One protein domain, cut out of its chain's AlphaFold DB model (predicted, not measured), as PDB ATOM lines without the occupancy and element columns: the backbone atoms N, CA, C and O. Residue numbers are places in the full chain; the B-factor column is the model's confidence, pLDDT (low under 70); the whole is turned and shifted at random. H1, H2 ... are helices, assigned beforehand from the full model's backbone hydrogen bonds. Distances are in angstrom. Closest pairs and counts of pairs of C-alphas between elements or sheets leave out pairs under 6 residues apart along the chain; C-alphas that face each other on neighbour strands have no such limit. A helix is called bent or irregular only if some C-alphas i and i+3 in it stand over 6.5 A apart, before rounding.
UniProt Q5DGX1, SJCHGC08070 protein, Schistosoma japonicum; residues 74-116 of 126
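AT A GLANCE: This is residues 74 to 116 of the 126 residues of the protein "SJCHGC08070 protein" of Schistosoma japonicum (UniProt Q5DGX1). The printed part is a flat, wide-open U of two long helices: H1 runs out along one side, residues 92 to 98 make the closed end, and H2 runs back along the other. The space between the two helices is empty, and they meet at no point along their lengths. There are 43 residues with two named helices, H1 then H2, and no named strand, and the class is all helix. The whole is loose, with a radius of gyration of the C-alphas of 12.1 A, and spans 35 by 24 by 6 A.

HOW THE PARTS SIT: From the first printed residue, H1 takes residues 74 to 91, with an N-to-C direction of -0.51, -0.79, 0.33 along x, y and z. A short link of 7 residues leads to H2, residues 99 to 115, whose direction is 0.70, 0.65, -0.28. H1 and H2 are apart, with no C-alpha of the one within 8 A of the other. Residues 74 to 86, which belong to H1, stand free, and so do residues 99 to 116, of which 99 to 115 belong to H2. Of the O i to N i+4 pairs, 11 of 14 in H1 and 11 of 13 in H2 are within hydrogen-bond range.

IN THESE COORDINATES: H1 begins at C-alpha 74 (-19.833, -21.022, -34.270), ends at C-alpha 91 (-29.416, -40.465, -22.970) and is 24.4 A long. It is neither bent nor irregular, but only just: C-alphas 75 and 78 are 6.1 A apart. H2, 25.5 A long, ends at C-alpha 115 (-5.421, -31.302, -36.941). It is only just irregular: C-alphas 111 and 114 are 6.7 A apart.

THE WHOLE: The two C-alphas farthest apart, those of Arg 94 and Tyr 115, are 35.6 A from each other. The printed part has no cut and no long link. Mean pLDDT of the printed part is 79.6, and residues 91 to 96, of which 91 belongs to H1, are under 70.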
ATOM      1  N   VAL A  74     -19.308 -19.879 -33.519       81.88
ATOM      2  CA  VAL A  74     -19.833 -21.022 -34.270       81.88
ATOM      3  C   VAL A  74     -19.207 -22.314 -33.774       81.88
ATOM      4  O   VAL A  74     -19.931 -23.161 -33.251       81.88
ATOM      5  N   CYS A  75     -17.884 -22.459 -33.885       81.00
ATOM      6  CA  CYS A  75     -17.206 -23.716 -33.557       81.00
ATOM      7  C   CYS A  75     -17.363 -24.083 -32.081       81.00
ATOM      8  O   CYS A  75     -17.732 -25.204 -31.764       81.00
ATOM      9  N   LEU A  76     -17.145 -23.145 -31.162       80.56
ATOM     10  CA  LEU A  76     -17.310 -23.396 -29.732       80.56
ATOM     11  C   LEU A  76     -18.752 -23.162 -29.285       80.56
ATOM     12  O   LEU A  76     -19.310 -23.976 -28.557       80.56
ATOM     13  N   GLY A  77     -19.385 -22.070 -29.715       82.81
ATOM     14  CA  GLY A  77     -20.722 -21.703 -29.254       82.81
ATOM     15  C   GLY A  77     -21.838 -22.604 -29.791       82.81
ATOM     16  O   GLY A  77     -22.634 -23.136 -29.012       82.81
ATOM     17  N   VAL A  78     -21.930 -22.765 -31.114       85.19
ATOM     18  CA  VAL A  78     -23.024 -23.504 -31.770       85.19
ATOM     19  C   VAL A  78     -22.771 -25.007 -31.754       85.19
ATOM     20  O   VAL A  78     -23.653 -25.751 -31.321       85.19
ATOM     21  N   VAL A  79     -21.583 -25.468 -32.163       86.19
ATOM     22  CA  VAL A  79     -21.306 -26.915 -32.248       86.19
ATOM     23  C   VAL A  79     -21.411 -27.567 -30.870       86.19
ATOM     24  O   VAL A  79     -22.075 -28.593 -30.746       86.19
ATOM     25  N   LYS A  80     -20.897 -26.936 -29.800       83.19
ATOM     26  CA  LYS A  80     -21.051 -27.451 -28.424       83.19
ATOM     27  C   LYS A  80     -22.517 -27.642 -28.033       83.19
ATOM     28  O   LYS A  80     -22.858 -28.655 -27.427       83.19
ATOM     29  N   LYS A  81     -23.398 -26.697 -28.388       83.50
ATOM     30  CA  LYS A  81     -24.842 -26.804 -28.111       83.50
ATOM     31  C   LYS A  81     -25.491 -27.950 -28.887       83.50
ATOM     32  O   LYS A  81     -26.329 -28.643 -28.321       83.50
ATOM     33  N   ILE A  82     -25.105 -28.153 -30.147       84.75
ATOM     34  CA  ILE A  82     -25.606 -29.259 -30.974       84.75
ATOM     35  C   ILE A  82     -25.136 -30.605 -30.412       84.75
ATOM     36  O   ILE A  82     -25.956 -31.494 -30.204       84.75
ATOM     37  N   CYS A  83     -23.848 -30.743 -30.089       83.69
ATOM     38  CA  CYS A  83     -23.316 -31.958 -29.477       83.69
ATOM     39  C   CYS A  83     -23.989 -32.262 -28.133       83.69
ATOM     40  O   CYS A  83     -24.318 -33.415 -27.871       83.69
ATOM     41  N   GLN A  84     -24.232 -31.246 -27.297       81.31
ATOM     42  CA  GLN A  84     -24.952 -31.435 -26.038       81.31
ATOM     43  C   GLN A  84     -26.393 -31.899 -26.279       81.31
ATOM     44  O   GLN A  84     -26.811 -32.872 -25.667       81.31
ATOM     45  N   LEU A  85     -27.110 -31.286 -27.226       83.06
ATOM     46  CA  LEU A  85     -28.456 -31.720 -27.605       83.06
ATOM     47  C   LEU A  85     -28.473 -33.185 -28.067       83.06
ATOM     48  O   LEU A  85     -29.348 -33.946 -27.667       83.06
ATOM     49  N   TRP A  86     -27.511 -33.599 -28.894       82.56
ATOM     50  CA  TRP A  86     -27.407 -34.992 -29.333       82.56
ATOM     51  C   TRP A  86     -27.114 -35.947 -28.180       82.56
ATOM     52  O   TRP A  86     -27.697 -37.029 -28.144       82.56
ATOM     53  N   LYS A  87     -26.255 -35.550 -27.232       77.50
ATOM     54  CA  LYS A  87     -25.999 -36.323 -26.011       77.50
ATOM     55  C   LYS A  87     -27.268 -36.473 -25.182       77.50
ATOM     56  O   LYS A  87     -27.609 -37.600 -24.848       77.50
ATOM     57  N   ASP A  88     -27.976 -35.377 -24.919       79.69
ATOM     58  CA  ASP A  88     -29.199 -35.373 -24.113       79.69
ATOM     59  C   ASP A  88     -30.254 -36.303 -24.736       79.69
ATOM     60  O   ASP A  88     -30.718 -37.240 -24.084       79.69
ATOM     61  N   LEU A  89     -30.522 -36.146 -26.040       79.62
ATOM     62  CA  LEU A  89     -31.451 -36.994 -26.803       79.62
ATOM     63  C   LEU A  89     -31.027 -38.467 -26.855       79.62
ATOM     64  O   LEU A  89     -31.872 -39.362 -26.916       79.62
ATOM     65  N   ALA A  90     -29.724 -38.739 -26.865       75.19
ATOM     66  CA  ALA A  90     -29.196 -40.092 -26.805       75.19
ATOM     67  C   ALA A  90     -29.414 -40.735 -25.433       75.19
ATOM     68  O   ALA A  90     -29.764 -41.913 -25.372       75.19
ATOM     69  N   THR A  91     -29.221 -39.985 -24.346       69.62
ATOM     70  CA  THR A  91     -29.416 -40.465 -22.970       69.62
ATOM     71  C   THR A  91     -30.879 -40.552 -22.548       69.62
ATOM     72  O   THR A  91     -31.213 -41.409 -21.737       69.62
ATOM     73  N   GLU A  92     -31.770 -39.737 -23.117       68.00
ATOM     74  CA  GLU A  92     -33.221 -39.817 -22.878       68.00
ATOM     75  C   GLU A  92     -33.869 -41.066 -23.506       68.00
ATOM     76  O   GLU A  92     -34.983 -41.456 -23.143       68.00
ATOM     77  N   ARG A  93     -33.179 -41.757 -24.426       61.00
ATOM     78  CA  ARG A  93     -33.602 -43.088 -24.882       61.00
ATOM     79  C   ARG A  93     -33.402 -44.094 -23.748       61.00
ATOM     80  O   ARG A  93     -32.315 -44.172 -23.191       61.00
ATOM     81  N   ARG A  94     -34.402 -44.957 -23.496       55.56
ATOM     82  CA  ARG A  94     -34.399 -46.006 -22.442       55.56
ATOM     83  C   ARG A  94     -33.139 -46.898 -22.380       55.56
ATOM     84  O   ARG A  94     -32.946 -47.564 -21.374       55.56
ATOM     85  N   TYR A  95     -32.312 -46.922 -23.429       65.12
ATOM     86  CA  TYR A  95     -31.109 -47.754 -23.537       65.12
ATOM     87  C   TYR A  95     -29.815 -46.968 -23.838       65.12
ATOM     88  O   TYR A  95     -28.775 -47.587 -24.051       65.12
ATOM     89  N   GLY A  96     -29.845 -45.627 -23.855       67.50
ATOM     90  CA  GLY A  96     -28.671 -44.805 -24.174       67.50
ATOM     91  C   GLY A  96     -28.147 -44.978 -25.611       67.50
ATOM     92  O   GLY A  96     -28.806 -45.549 -26.484       67.50
ATOM     93  N   MET A  97     -26.930 -44.486 -25.869       71.69
ATOM     94  CA  MET A  97     -26.174 -44.804 -27.089       71.69
ATOM     95  C   MET A  97     -25.448 -46.141 -26.943       71.69
ATOM     96  O   MET A  97     -24.828 -46.409 -25.916       71.69
ATOM     97  N   HIS A  98     -25.460 -46.954 -28.004       79.25
ATOM     98  CA  HIS A  98     -24.737 -48.225 -28.019       79.25
ATOM     99  C   HIS A  98     -23.224 -47.996 -27.793       79.25
ATOM    100  O   HIS A  98     -22.650 -47.122 -28.454       79.25
ATOM    101  N   PRO A  99     -22.539 -48.790 -26.944       80.94
ATOM    102  CA  PRO A  99     -21.128 -48.579 -26.592       80.94
ATOM    103  C   PRO A  99     -20.182 -48.458 -27.794       80.94
ATOM    104  O   PRO A  99     -19.289 -47.615 -27.795       80.94
ATOM    105  N   ASN A 100     -20.415 -49.234 -28.857       84.56
ATOM    106  CA  ASN A 100     -19.610 -49.156 -30.085       84.56
ATOM    107  C   ASN A 100     -19.712 -47.798 -30.791       84.56
ATOM    108  O   ASN A 100     -18.738 -47.352 -31.386       84.56
ATOM    109  N   VAL A 101     -20.869 -47.132 -30.716       82.12
ATOM    110  CA  VAL A 101     -21.048 -45.794 -31.297       82.12
ATOM    111  C   VAL A 101     -20.276 -44.768 -30.473       82.12
ATOM    112  O   VAL A 101     -19.594 -43.922 -31.039       82.12
ATOM    113  N   ILE A 102     -20.323 -44.874 -29.141       79.44
ATOM    114  CA  ILE A 102     -19.544 -44.009 -28.242       79.44
ATOM    115  C   ILE A 102     -18.043 -44.195 -28.495       79.44
ATOM    116  O   ILE A 102     -17.325 -43.211 -28.652       79.44
ATOM    117  N   LYS A 103     -17.584 -45.448 -28.592       86.75
ATOM    118  CA  LYS A 103     -16.189 -45.775 -28.905       86.75
ATOM    119  C   LYS A 103     -15.763 -45.170 -30.244       86.75
ATOM    120  O   LYS A 103     -14.769 -44.461 -30.286       86.75
ATOM    121  N   LEU A 104     -16.556 -45.367 -31.299       88.25
ATOM    122  CA  LEU A 104     -16.270 -44.819 -32.626       88.25
ATOM    123  C   LEU A 104     -16.182 -43.285 -32.620       88.25
ATOM    124  O   LEU A 104     -15.331 -42.710 -33.293       88.25
ATOM    125  N   ILE A 105     -17.056 -42.607 -31.872       82.44
ATOM    126  CA  ILE A 105     -17.008 -41.145 -31.737       82.44
ATOM    127  C   ILE A 105     -15.724 -40.715 -31.028       82.44
ATOM    128  O   ILE A 105     -15.042 -39.821 -31.521       82.44
ATOM    129  N   ASN A 106     -15.377 -41.358 -29.911       84.00
ATOM    130  CA  ASN A 106     -14.155 -41.044 -29.174       84.00
ATOM    131  C   ASN A 106     -12.906 -41.275 -30.031       84.00
ATOM    132  O   ASN A 106     -12.067 -40.384 -30.106       84.00
ATOM    133  N   ASP A 107     -12.825 -42.402 -30.742       90.25
ATOM    134  CA  ASP A 107     -11.699 -42.726 -31.621       90.25
ATOM    135  C   ASP A 107     -11.530 -41.660 -32.723       90.25
ATOM    136  O   ASP A 107     -10.421 -41.187 -32.969       90.25
ATOM    137  N   ASN A 108     -12.634 -41.206 -33.335       86.69
ATOM    138  CA  ASN A 108     -12.607 -40.138 -34.341       86.69
ATOM    139  C   ASN A 108     -12.205 -38.773 -33.761       86.69
ATOM    140  O   ASN A 108     -11.470 -38.025 -34.407       86.69
ATOM    141  N   ILE A 109     -12.661 -38.436 -32.548       81.56
ATOM    142  CA  ILE A 109     -12.243 -37.209 -31.859       81.56
ATOM    143  C   ILE A 109     -10.742 -37.269 -31.588       81.56
ATOM    144  O   ILE A 109     -10.034 -36.343 -31.972       81.56
ATOM    145  N   THR A 110     -10.246 -38.364 -30.999       86.06
ATOM    146  CA  THR A 110      -8.820 -38.584 -30.715       86.06
ATOM    147  C   THR A 110      -7.971 -38.499 -31.985       86.06
ATOM    148  O   THR A 110      -6.964 -37.796 -31.996       86.06
ATOM    149  N   ALA A 111      -8.407 -39.127 -33.080       88.12
ATOM    150  CA  ALA A 111      -7.722 -39.055 -34.370       88.12
ATOM    151  C   ALA A 111      -7.707 -37.638 -34.970       88.12
ATOM    152  O   ALA A 111      -6.814 -37.302 -35.744       88.12
ATOM    153  N   SER A 112      -8.672 -36.792 -34.601       80.88
ATOM    154  CA  SER A 112      -8.754 -35.411 -35.077       80.88
ATOM    155  C   SER A 112      -7.797 -34.456 -34.352       80.88
ATOM    156  O   SER A 112      -7.531 -33.373 -34.869       80.88
ATOM    157  N   TRP A 113      -7.233 -34.839 -33.195       78.12
ATOM    158  CA  TRP A 113      -6.354 -33.963 -32.401       78.12
ATOM    159  C   TRP A 113      -5.120 -33.482 -33.160       78.12
ATOM    160  O   TRP A 113      -4.681 -32.355 -32.951       78.12
ATOM    161  N   SER A 114      -4.582 -34.288 -34.077       80.88
ATOM    162  CA  SER A 114      -3.431 -33.896 -34.898       80.88
ATOM    163  C   SER A 114      -3.715 -32.723 -35.840       80.88
ATOM    164  O   SER A 114      -2.775 -32.141 -36.376       80.88
ATOM    165  N   TYR A 115      -4.987 -32.380 -36.053       80.25
ATOM    166  CA  TYR A 115      -5.421 -31.302 -36.941       80.25
ATOM    167  C   TYR A 115      -5.916 -30.062 -36.180       80.25
ATOM    168  O   TYR A 115      -6.325 -29.091 -36.815       80.25
ATOM    169  N   ILE A 116      -5.892 -30.075 -34.840       72.00
ATOM    170  CA  ILE A 116      -6.333 -28.944 -34.015       72.00
ATOM    171  C   ILE A 116      -5.140 -28.004 -33.769       72.00
ATOM    172  O   ILE A 116      -4.122 -28.438 -33.224       72.00
TER     173      ILE A 116